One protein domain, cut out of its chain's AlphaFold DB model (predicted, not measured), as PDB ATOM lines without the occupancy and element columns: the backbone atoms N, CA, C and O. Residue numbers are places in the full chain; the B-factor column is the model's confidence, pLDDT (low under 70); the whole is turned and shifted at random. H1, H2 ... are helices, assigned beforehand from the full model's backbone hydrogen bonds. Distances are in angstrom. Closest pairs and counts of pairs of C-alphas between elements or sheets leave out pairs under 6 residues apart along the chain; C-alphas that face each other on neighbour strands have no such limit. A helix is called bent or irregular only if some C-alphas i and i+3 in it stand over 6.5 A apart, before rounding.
ATOM      1  N   ARG A 137     175.239 180.746 141.017       95.81
ATOM      2  CA  ARG A 137     174.187 179.836 141.515       95.81
ATOM      3  C   ARG A 137     174.693 178.767 142.486       95.81
ATOM      4  O   ARG A 137     174.090 178.573 143.536       95.81
ATOM      5  N   ASP A 138     175.834 178.142 142.192       96.12
ATOM      6  CA  ASP A 138     176.386 177.076 143.033       96.12
ATOM      7  C   ASP A 138     176.932 177.628 144.352       96.12
ATOM      8  O   ASP A 138     176.758 177.010 145.398       96.12
ATOM      9  N   ARG A 139     177.520 178.832 144.326       95.50
ATOM     10  CA  ARG A 139     177.965 179.550 145.529       95.50
ATOM     11  C   ARG A 139     176.785 180.010 146.372       95.50
ATOM     12  O   ARG A 139     176.826 179.839 147.579       95.50
ATOM     13  N   THR A 140     175.728 180.529 145.751       94.31
ATOM     14  CA  THR A 140     174.492 180.891 146.457       94.31
ATOM     15  C   THR A 140     173.854 179.661 147.099       94.31
ATOM     16  O   THR A 140     173.475 179.703 148.265       94.31
ATOM     17  N   ALA A 141     173.786 178.538 146.383       96.44
ATOM     18  CA  ALA A 141     173.266 177.290 146.931       96.44
ATOM     19  C   ALA A 141     174.146 176.754 148.076       96.44
ATOM     20  O   ALA A 141     173.617 176.283 149.080       96.44
ATOM     21  N   TRP A 142     175.472 176.846 147.945       97.25
ATOM     22  CA  TRP A 142     176.416 176.502 149.011       97.25
ATOM     23  C   TRP A 142     176.236 177.398 150.234       97.25
ATOM     24  O   TRP A 142     176.204 176.897 151.353       97.25
ATOM     25  N   GLU A 143     176.054 178.705 150.037       94.88
ATOM     26  CA  GLU A 143     175.832 179.660 151.124       94.88
ATOM     27  C   GLU A 143     174.552 179.308 151.884       94.88
ATOM     28  O   GLU A 143     174.602 179.167 153.101       94.88
ATOM     29  N   GLN A 144     173.451 179.003 151.190       95.25
ATOM     30  CA  GLN A 144     172.226 178.534 151.847       95.25
ATOM     31  C   GLN A 144     172.445 177.255 152.668       95.25
ATOM     32  O   GLN A 144     172.026 177.199 153.824       95.25
ATOM     33  N   ARG A 145     173.170 176.264 152.131       97.44
ATOM     34  CA  ARG A 145     173.502 175.044 152.888       97.44
ATOM     35  C   ARG A 145     174.420 175.319 154.082       97.44
ATOM     36  O   ARG A 145     174.284 174.660 155.111       97.44
ATOM     37  N   SER A 146     175.317 176.301 153.981       96.75
ATOM     38  CA  SER A 146     176.168 176.729 155.096       96.75
ATOM     39  C   SER A 146     175.338 177.329 156.233       96.75
ATOM     40  O   SER A 146     175.569 177.014 157.399       96.75
ATOM     41  N   LEU A 147     174.308 178.115 155.904       95.50
ATOM     42  CA  LEU A 147     173.381 178.677 156.884       95.50
ATOM     43  C   LEU A 147     172.528 177.577 157.532       95.50
ATOM     44  O   LEU A 147     172.381 177.565 158.753       95.50
ATOM     45  N   ASP A 148     172.050 176.604 156.746       96.50
ATOM     46  CA  ASP A 148     171.347 175.422 157.271       96.50
ATOM     47  C   ASP A 148     172.236 174.608 158.223       96.50
ATOM     48  O   ASP A 148     171.766 174.037 159.208       96.50
ATOM     49  N   TRP A 149     173.532 174.517 157.920       97.12
ATOM     50  CA  TRP A 149     174.505 173.849 158.774       97.12
ATOM     51  C   TRP A 149     174.733 174.624 160.075       97.12
ATOM     52  O   TRP A 149     174.703 174.010 161.141       97.12
ATOM     53  N   ALA A 150     174.875 175.951 160.009       94.94
ATOM     54  CA  ALA A 150     175.020 176.813 161.182       94.94
ATOM     55  C   ALA A 150     173.829 176.682 162.144       94.94
ATOM     56  O   ALA A 150     174.022 176.527 163.348       94.94
ATOM     57  N   GLU A 151     172.599 176.653 161.624       94.75
ATOM     58  CA  GLU A 151     171.393 176.460 162.442       94.75
ATOM     59  C   GLU A 151     171.414 175.138 163.214       94.75
ATOM     60  O   GLU A 151     170.996 175.090 164.371       94.75
ATOM     61  N   LYS A 152     171.957 174.070 162.615       96.06
ATOM     62  CA  LYS A 152     172.096 172.764 163.282       96.06
ATOM     63  C   LYS A 152     173.180 172.755 164.358       96.06
ATOM     64  O   LYS A 152     173.088 171.944 165.275       96.06
ATOM     65  N   GLN A 153     174.200 173.608 164.243       93.88
ATOM     66  CA  GLN A 153     175.250 173.753 165.261       93.88
ATOM     67  C   GLN A 153     174.830 174.671 166.419       93.88
ATOM     68  O   GLN A 153     175.432 174.621 167.490       93.88
ATOM     69  N   GLY A 154     173.786 175.477 166.217       93.88
ATOM     70  CA  GLY A 154     173.347 176.509 167.145       93.88
ATOM     71  C   GLY A 154     173.849 177.885 166.717       93.88
ATOM     72  O   GLY A 154     175.020 178.077 166.395       93.88
ATOM     73  N   LEU A 155     172.935 178.853 166.707       93.50
ATOM     74  CA  LEU A 155     173.244 180.233 166.345       93.50
ATOM     75  C   LEU A 155     173.768 181.017 167.559       93.50
ATOM     76  O   LEU A 155     173.363 180.727 168.688       93.50
ATOM     77  N   PRO A 156     174.613 182.039 167.341       92.88
ATOM     78  CA  PRO A 156     175.020 182.943 168.408       92.88
ATOM     79  C   PRO A 156     173.828 183.645 169.073       92.88
ATOM     80  O   PRO A 156     172.875 184.060 168.409       92.88
ATOM     81  N   ASP A 157     173.923 183.847 170.384       93.69
ATOM     82  CA  ASP A 157     172.903 184.493 171.221       93.69
ATOM     83  C   ASP A 157     172.634 185.963 170.858       93.69
ATOM     84  O   ASP A 157     171.552 186.480 171.128       93.69
ATOM     85  N   TRP A 158     173.588 186.626 170.201       91.31
ATOM     86  CA  TRP A 158     173.464 188.004 169.731       91.31
ATOM     87  C   TRP A 158     172.681 188.148 168.414       91.31
ATOM     88  O   TRP A 158     172.329 189.266 168.038       91.31
ATOM     89  N   MET A 159     172.365 187.069 167.689       91.31
ATOM     90  CA  MET A 159     171.655 187.177 166.400       91.31
ATOM     91  C   MET A 159     170.275 187.857 166.470       91.31
ATOM     92  O   MET A 159     169.971 188.660 165.581       91.31
ATOM     93  N   PRO A 160     169.440 187.626 167.504       91.88
ATOM     94  CA  PRO A 160     168.204 188.385 167.687       91.88
ATOM     95  C   PRO A 160     168.436 189.895 167.852       91.88
ATOM     96  O   PRO A 160     167.631 190.690 167.367       91.88
ATOM     97  N   GLU A 161     169.543 190.305 168.486       90.00
ATOM     98  CA  GLU A 161     169.910 191.722 168.614       90.00
ATOM     99  C   GLU A 161     170.210 192.334 167.239       90.00
ATOM    100  O   GLU A 161     169.713 193.417 166.932       90.00
ATOM    101  N   TRP A 162     170.954 191.622 166.386       89.62
ATOM    102  CA  TRP A 162     171.248 192.066 165.018       89.62
ATOM    103  C   TRP A 162     169.972 192.287 164.194       89.62
ATOM    104  O   TRP A 162     169.799 193.348 163.590       89.62
ATOM    105  N   LEU A 163     169.037 191.331 164.233       91.94
ATOM    106  CA  LEU A 163     167.735 191.465 163.569       91.94
ATOM    107  C   LEU A 163     166.927 192.651 164.126       91.94
ATOM    108  O   LEU A 163     166.283 193.383 163.370       91.94
ATOM    109  N   GLY A 164     166.981 192.864 165.444       90.44
ATOM    110  CA  GLY A 164     166.332 193.991 166.110       90.44
ATOM    111  C   GLY A 164     166.867 195.346 165.640       90.44
ATOM    112  O   GLY A 164     166.079 196.230 165.303       90.44
ATOM    113  N   ILE A 165     168.190 195.506 165.565       86.12
ATOM    114  CA  ILE A 165     168.835 196.742 165.091       86.12
ATOM    115  C   ILE A 165     168.555 196.977 163.614       86.12
ATOM    116  O   ILE A 165     168.236 198.103 163.228       86.12
ATOM    117  N   TYR A 166     168.592 195.923 162.798       88.44
ATOM    118  CA  TYR A 166     168.216 196.035 161.395       88.44
ATOM    119  C   TYR A 166     166.813 196.610 161.232       88.44
ATOM    120  O   TYR A 166     166.621 197.601 160.531       88.44
ATOM    121  N   ASN A 167     165.841 196.061 161.956       90.94
ATOM    122  CA  ASN A 167     164.457 196.510 161.874       90.94
ATOM    123  C   ASN A 167     164.176 197.854 162.572       90.94
ATOM    124  O   ASN A 167     163.080 198.392 162.392       90.94
ATOM    125  N   SER A 168     165.133 198.403 163.329       88.31
ATOM    126  CA  SER A 168     164.999 199.665 164.064       88.31
ATOM    127  C   SER A 168     165.999 200.722 163.587       88.31
ATOM    128  O   SER A 168     165.655 201.525 162.723       88.31
ATOM    129  N   GLU A 169     167.219 200.733 164.122       83.81
ATOM    130  CA  GLU A 169     168.243 201.756 163.873       83.81
ATOM    131  C   GLU A 169     168.602 201.864 162.379       83.81
ATOM    132  O   GLU A 169     168.601 202.966 161.827       83.81
ATOM    133  N   PHE A 170     168.824 200.741 161.679       81.69
ATOM    134  CA  PHE A 170     169.138 200.807 160.245       81.69
ATOM    135  C   PHE A 170     167.952 201.278 159.414       81.69
ATOM    136  O   PHE A 170     168.139 202.088 158.513       81.69
ATOM    137  N   ARG A 171     166.725 200.859 159.728       86.06
ATOM    138  CA  ARG A 171     165.535 201.355 159.018       86.06
ATOM    139  C   ARG A 171     165.198 202.813 159.337       86.06
ATOM    140  O   ARG A 171     164.586 203.466 158.500       86.06
ATOM    141  N   GLN A 172     165.614 203.356 160.483       84.94
ATOM    142  CA  GLN A 172     165.544 204.804 160.726       84.94
ATOM    143  C   GLN A 172     166.476 205.569 159.780       84.94
ATOM    144  O   GLN A 172     166.074 206.589 159.224       84.94
ATOM    145  N   ALA A 173     167.693 205.060 159.564       82.06
ATOM    146  CA  ALA A 173     168.648 205.644 158.621       82.06
ATOM    147  C   ALA A 173     168.270 205.388 157.148       82.06
ATOM    148  O   ALA A 173     168.540 206.221 156.284       82.06
ATOM    149  N   PHE A 174     167.616 204.258 156.863       84.06
ATOM    150  CA  PHE A 174     167.251 203.808 155.519       84.06
ATOM    151  C   PHE A 174     165.802 203.280 155.474       84.06
ATOM    152  O   PHE A 174     165.568 202.065 155.424       84.06
ATOM    153  N   PRO A 175     164.797 204.175 155.464       86.62
ATOM    154  CA  PRO A 175     163.382 203.795 155.556       86.62
ATOM    155  C   PRO A 175     162.873 202.894 154.423       86.62
ATOM    156  O   PRO A 175     161.883 202.184 154.593       86.62
ATOM    157  N   GLN A 176     163.546 202.913 153.271       87.06
ATOM    158  CA  GLN A 176     163.224 202.119 152.084       87.06
ATOM    159  C   GLN A 176     163.535 200.624 152.230       87.06
ATOM    160  O   GLN A 176     163.107 199.826 151.399       87.06
ATOM    161  N   ILE A 177     164.303 200.238 153.250       84.38
ATOM    162  CA  ILE A 177     164.696 198.848 153.456       84.38
ATOM    163  C   ILE A 177     163.494 198.044 153.988       84.38
ATOM    164  O   ILE A 177     162.816 198.499 154.922       84.38
ATOM    165  N   PRO A 178     163.209 196.851 153.426       89.06
ATOM    166  CA  PRO A 178     162.119 195.999 153.893       89.06
ATOM    167  C   PRO A 178     162.356 195.515 155.329       89.06
ATOM    168  O   PRO A 178     163.494 195.362 155.769       89.06
ATOM    169  N   ILE A 179     161.267 195.262 156.062       91.69
ATOM    170  CA  ILE A 179     161.340 194.588 157.367       91.69
ATOM    171  C   ILE A 179     161.874 193.184 157.136       91.69
ATOM    172  O   ILE A 179     161.311 192.447 156.328       91.69
ATOM    173  N   ALA A 180     162.916 192.821 157.874       92.38
ATOM    174  CA  ALA A 180     163.413 191.465 157.872       92.38
ATOM    175  C   ALA A 180     162.657 190.605 158.882       92.38
ATOM    176  O   ALA A 180     162.417 191.022 160.019       92.38
ATOM    177  N   THR A 181     162.317 189.386 158.486       92.75
ATOM    178  CA  THR A 181     161.639 188.402 159.343       92.75
ATOM    179  C   THR A 181     162.584 187.337 159.889       92.75
ATOM    180  O   THR A 181     162.232 186.614 160.819       92.75
ATOM    181  N   SER A 182     163.801 187.268 159.349       91.25
ATOM    182  CA  SER A 182     164.811 186.279 159.710       91.25
ATOM    183  C   SER A 182     166.209 186.887 159.714       91.25
ATOM    184  O   SER A 182     166.519 187.780 158.927       91.25
ATOM    185  N   TRP A 183     167.085 186.349 160.566       90.44
ATOM    186  CA  TRP A 183     168.510 186.686 160.587       90.44
ATOM    187  C   TRP A 183     169.176 186.448 159.218       90.44
ATOM    188  O   TRP A 183     170.068 187.198 158.829       90.44
ATOM    189  N   ARG A 184     168.695 185.457 158.448       90.50
ATOM    190  CA  ARG A 184     169.204 185.141 157.104       90.50
ATOM    191  C   ARG A 184     169.078 186.315 156.135       90.50
ATOM    192  O   ARG A 184     169.969 186.536 155.326       90.50
ATOM    193  N   GLU A 185     167.999 187.084 156.243       89.44
ATOM    194  CA  GLU A 185     167.713 188.217 155.354       89.44
ATOM    195  C   GLU A 185     168.632 189.418 155.621       89.44
ATOM    196  O   GLU A 185     168.768 190.294 154.771       89.44
ATOM    197  N   VAL A 186     169.273 189.461 156.794       88.50
ATOM    198  CA  VAL A 186     170.057 190.615 157.264       88.50
ATOM    199  C   VAL A 186     171.552 190.336 157.362       88.50
ATOM    200  O   VAL A 186     172.321 191.245 157.660       88.50
ATOM    201  N   LEU A 187     171.993 189.098 157.127       86.50
ATOM    202  CA  LEU A 187     173.416 188.735 157.141       86.50
ATOM    203  C   LEU A 187     174.221 189.374 156.009       86.50
ATOM    204  O   LEU A 187     175.399 189.690 156.181       86.50
ATOM    205  N   ASP A 188     173.588 189.523 154.849       81.50
ATOM    206  CA  ASP A 188     174.194 190.107 153.655       81.50
ATOM    207  C   ASP A 188     173.960 191.607 153.541       81.50
ATOM    208  O   ASP A 188     174.302 192.206 152.523       81.50
ATOM    209  N   PHE A 189     173.397 192.231 154.578       83.06
ATOM    210  CA  PHE A 189     173.128 193.655 154.556       83.06
ATOM    211  C   PHE A 189     174.443 194.454 154.454       83.06
ATOM    212  O   PHE A 189     175.251 194.426 155.388       83.06
ATOM    213  N   PRO A 190     174.684 195.177 153.340       69.44
ATOM    214  CA  PRO A 190     175.923 195.908 153.148       69.44
ATOM    215  C   PRO A 190     175.862 197.220 153.937       69.44
ATOM    216  O   PRO A 190     175.377 198.237 153.443       69.44
ATOM    217  N   PHE A 191     176.360 197.201 155.171       73.44
ATOM    218  CA  PHE A 191     176.501 198.393 156.002       73.44
ATOM    219  C   PHE A 191     177.980 198.715 156.217       73.44
ATOM    220  O   PHE A 191     178.783 197.827 156.507       73.44
ATOM    221  N   ALA A 192     178.351 199.988 156.053       69.94
ATOM    222  CA  ALA A 192     179.700 200.440 156.370       69.94
ATOM    223  C   ALA A 192     179.974 200.178 157.855       69.94
ATOM    224  O   ALA A 192     179.114 200.455 158.690       69.94
ATOM    225  N   MET A 193     181.154 199.649 158.191       68.38
ATOM    226  CA  MET A 193     181.527 199.502 159.599       68.38
ATOM    227  C   MET A 193     181.373 200.864 160.284       68.38
ATOM    228  O   MET A 193     181.866 201.871 159.774       68.38
ATOM    229  N   GLY A 194     180.621 200.897 161.389       69.50
ATOM    230  CA  GLY A 194     180.456 202.114 162.184       69.50
ATOM    231  C   GLY A 194     181.798 202.604 162.736       69.50
ATOM    232  O   GLY A 194     182.832 201.968 162.553       69.50
ATOM    233  N   GLU A 195     181.799 203.720 163.459       82.19
ATOM    234  CA  GLU A 195     183.012 204.169 164.151       82.19
ATOM    235  C   GLU A 195     183.450 203.137 165.201       82.19
ATOM    236  O   GLU A 195     182.606 202.552 165.889       82.19
ATOM    237  N   GLU A 196     184.757 202.901 165.325       87.00
ATOM    238  CA  GLU A 196     185.310 201.949 166.291       87.00
ATOM    239  C   GLU A 196     184.822 202.271 167.714       87.00
ATOM    240  O   GLU A 196     184.827 203.419 168.156       87.00
ATOM    241  N   GLY A 197     184.337 201.249 168.425       83.88
ATOM    242  CA  GLY A 197     183.722 201.396 169.750       83.88
ATOM    243  C   GLY A 197     182.224 201.735 169.743       83.88
ATOM    244  O   GLY A 197     181.581 201.638 170.788       83.88
ATOM    245  N   SER A 198     181.630 202.061 168.591       83.44
ATOM    246  CA  SER A 198     180.174 202.203 168.466       83.44
ATOM    247  C   SER A 198     179.461 200.844 168.490       83.44
ATOM    248  O   SER A 198     180.008 199.812 168.092       83.44
ATOM    249  N   ARG A 199     178.190 200.830 168.910       80.12
ATOM    250  CA  ARG A 199     177.357 199.615 168.888       80.12
ATOM    251  C   ARG A 199     177.207 199.017 167.472       80.12
ATOM    252  O   ARG A 199     177.395 197.805 167.347       80.12
ATOM    253  N   PRO A 200     176.961 199.804 166.399       78.44
ATOM    254  CA  PRO A 200     176.960 199.283 165.031       78.44
ATOM    255  C   PRO A 200     178.295 198.660 164.615       78.44
ATOM    256  O   PRO A 200     178.286 197.624 163.953       78.44
ATOM    257  N   TYR A 201     179.437 199.231 165.022       84.50
ATOM    258  CA  TYR A 201     180.756 198.649 164.750       84.50
ATOM    259  C   TYR A 201     180.925 197.279 165.408       84.50
ATOM    260  O   TYR A 201     181.302 196.321 164.740       84.50
ATOM    261  N   VAL A 202     180.590 197.157 166.696       86.88
ATOM    262  CA  VAL A 202     180.699 195.881 167.424       86.88
ATOM    263  C   VAL A 202     179.856 194.795 166.757       86.88
ATOM    264  O   VAL A 202     180.326 193.676 166.562       86.88
ATOM    265  N   LEU A 203     178.619 195.110 166.376       83.50
ATOM    266  CA  LEU A 203     177.709 194.115 165.813       83.50
ATOM    267  C   LEU A 203     178.023 193.769 164.357       83.50
ATOM    268  O   LEU A 203     178.014 192.592 164.012       83.50
ATOM    269  N   THR A 204     178.382 194.748 163.522       85.50
ATOM    270  CA  THR A 204     178.874 194.457 162.163       85.50
ATOM    271  C   THR A 204     180.160 193.635 162.189       85.50
ATOM    272  O   THR A 204     180.292 192.702 161.399       85.50
ATOM    273  N   SER A 205     181.057 193.898 163.146       89.12
ATOM    274  CA  SER A 205     182.265 193.092 163.358       89.12
ATOM    275  C   SER A 205     181.923 191.651 163.741       89.12
ATOM    276  O   SER A 205     182.467 190.724 163.148       89.12
ATOM    277  N   ARG A 206     180.966 191.440 164.659       91.19
ATOM    278  CA  ARG A 206     180.483 190.094 165.026       91.19
ATOM    279  C   ARG A 206     179.858 189.353 163.848       91.19
ATOM    280  O   ARG A 206     180.095 188.160 163.691       91.19
ATOM    281  N   VAL A 207     179.080 190.040 163.009       90.69
ATOM    282  CA  VAL A 207     178.508 189.449 161.788       90.69
ATOM    283  C   VAL A 207     179.617 189.046 160.819       90.69
ATOM    284  O   VAL A 207     179.590 187.930 160.302       90.69
ATOM    285  N   ALA A 208     180.611 189.909 160.598       90.19
ATOM    286  CA  ALA A 208     181.748 189.605 159.733       90.19
ATOM    287  C   ALA A 208     182.566 188.408 160.255       90.19
ATOM    288  O   ALA A 208     182.844 187.483 159.491       90.19
ATOM    289  N   GLU A 209     182.881 188.382 161.553       93.31
ATOM    290  CA  GLU A 209     183.597 187.283 162.214       93.31
ATOM    291  C   GLU A 209     182.809 185.968 162.145       93.31
ATOM    292  O   GLU A 209     183.364 184.922 161.799       93.31
ATOM    293  N   PHE A 210     181.499 186.017 162.402       94.38
ATOM    294  CA  PHE A 210     180.621 184.858 162.273       94.38
ATOM    295  C   PHE A 210     180.614 184.318 160.844       94.38
ATOM    296  O   PHE A 210     180.785 183.118 160.652       94.38
ATOM    297  N   ARG A 211     180.474 185.186 159.833       92.94
ATOM    298  CA  ARG A 211     180.501 184.773 158.421       92.94
ATOM    299  C   ARG A 211     181.832 184.150 158.038       92.94
ATOM    300  O   ARG A 211     181.849 183.116 157.374       92.94
ATOM    301  N   GLN A 212     182.937 184.763 158.453       94.25
ATOM    302  CA  GLN A 212     184.266 184.232 158.189       94.25
ATOM    303  C   GLN A 212     184.429 182.843 158.816       94.25
ATOM    304  O   GLN A 212     184.759 181.891 158.108       94.25
ATOM    305  N   THR A 213     184.113 182.711 160.105       95.81
ATOM    306  CA  THR A 213     184.213 181.447 160.847       95.81
ATOM    307  C   THR A 213     183.309 180.373 160.247       95.81
ATOM    308  O   THR A 213     183.739 179.232 160.058       95.81
ATOM    309  N   LEU A 214     182.070 180.734 159.893       95.62
ATOM    310  CA  LEU A 214     181.123 179.847 159.226       95.62
ATOM    311  C   LEU A 214     181.684 179.360 157.891       95.62
ATOM    312  O   LEU A 214     181.699 178.159 157.635       95.62
ATOM    313  N   HIS A 215     182.178 180.269 157.050       95.19
ATOM    314  CA  HIS A 215     182.715 179.904 155.745       95.19
ATOM    315  C   HIS A 215     183.953 179.010 155.871       95.19
ATOM    316  O   HIS A 215     184.078 178.037 155.132       95.19
ATOM    317  N   GLU A 216     184.873 179.322 156.781       96.38
ATOM    318  CA  GLU A 216     186.081 178.523 157.019       96.38
ATOM    319  C   GLU A 216     185.750 177.126 157.551       96.38
ATOM    320  O   GLU A 216     186.306 176.138 157.064       96.38
ATOM    321  N   SER A 217     184.802 177.034 158.485       96.38
ATOM    322  CA  SER A 217     184.371 175.765 159.075       96.38
ATOM    323  C   SER A 217     183.588 174.918 158.076       96.38
ATOM    324  O   SER A 217     183.884 173.740 157.889       96.38
ATOM    325  N   TYR A 218     182.620 175.514 157.374       97.75
ATOM    326  CA  TYR A 218     181.776 174.786 156.430       97.75
ATOM    327  C   TYR A 218     182.548 174.330 155.187       97.75
ATOM    328  O   TYR A 218     182.255 173.264 154.654       97.75
ATOM    329  N   LYS A 219     183.619 175.034 154.788       97.00
ATOM    330  CA  LYS A 219     184.556 174.562 153.750       97.00
ATOM    331  C   LYS A 219     185.198 173.207 154.064       97.00
ATOM    332  O   LYS A 219     185.592 172.514 153.130       97.00
ATOM    333  N   GLN A 220     185.311 172.832 155.343       96.56
ATOM    334  CA  GLN A 220     185.794 171.507 155.754       96.56
ATOM    335  C   GLN A 220     184.739 170.407 155.548       96.56
ATOM    336  O   GLN A 220     185.084 169.231 155.488       96.56
TER     337      GLN A 220
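This is residues 137 to 220 of the 331 residues of an uncharacterized protein of Ralstonia pickettii (strain 12D) (UniProt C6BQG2). Two long helices, H1 and H4, meet at about a right angle, the last turns of H4 standing at the side of H1 beyond its middle. H2 and the very short H3 pack together as a second pair, with H2 slanting past the first half of H4 and H3 near H1, and a long link folds back from H3 to the start of H4. The printed part has 84 residues with four named helices, in order H1, H2, H3 and H4, and no named strand; its class is all helix. It is compact, with a radius of gyration of the C-alphas of 13.3 A and spans of 37 by 27 by 22 A.

H1, residues 137 to 153, touches H4, residues 199 to 218, about perpendicular at 79 degrees. H1 touches H4 with residues 146 to 150 alone, and H4 touches H1 with residues 214 to 218 alone; the closest C-alphas of the two helices, of Ser 146 and Tyr 218, are 6.1 A apart. H2, residues 159 to 173, is apart from H1. H2 touches H3, residues 183 to 186; their closest C-alphas, of Leu 163 and Trp 183, are 5.7 A apart. H3 is close to H1 but not clearly touching, with the closest C-alphas, of Leu 147 and Arg 184, 7.7 A apart; H3 and H4 are apart. H2 and H4 are close but not clearly touching, at a steep tilt of 47 degrees, opposite ways; their closest C-alphas, of Trp 162 and Leu 203, are 6.8 A apart. In H1 and H4 every O i to N i+4 pair is within hydrogen-bond range, in H2 9 of 11 are, and H3 is too short for such a pair.

H1 begins at C-alpha 137, (174.187, 179.836, 141.515), and is 24.5 A long. H2, 20.3 A long, is only just irregular: C-alphas 167 and 170 are 6.6 A apart. H3 is 5.4 A long. H4, 28.1 A long, ends at C-alpha 218, (181.776, 174.786, 156.430).

The C-alphas farthest apart, of Pro 175 and Gln 220, are 39.3 A apart. The printed part has no cut. The link from H1 to H2 is tight, that from H2 to H3 short, and that from H3 to H4 long, with 12 residues. The mean pLDDT of the printed part is 89.4; residues 190 and 192 to 194 are under 70.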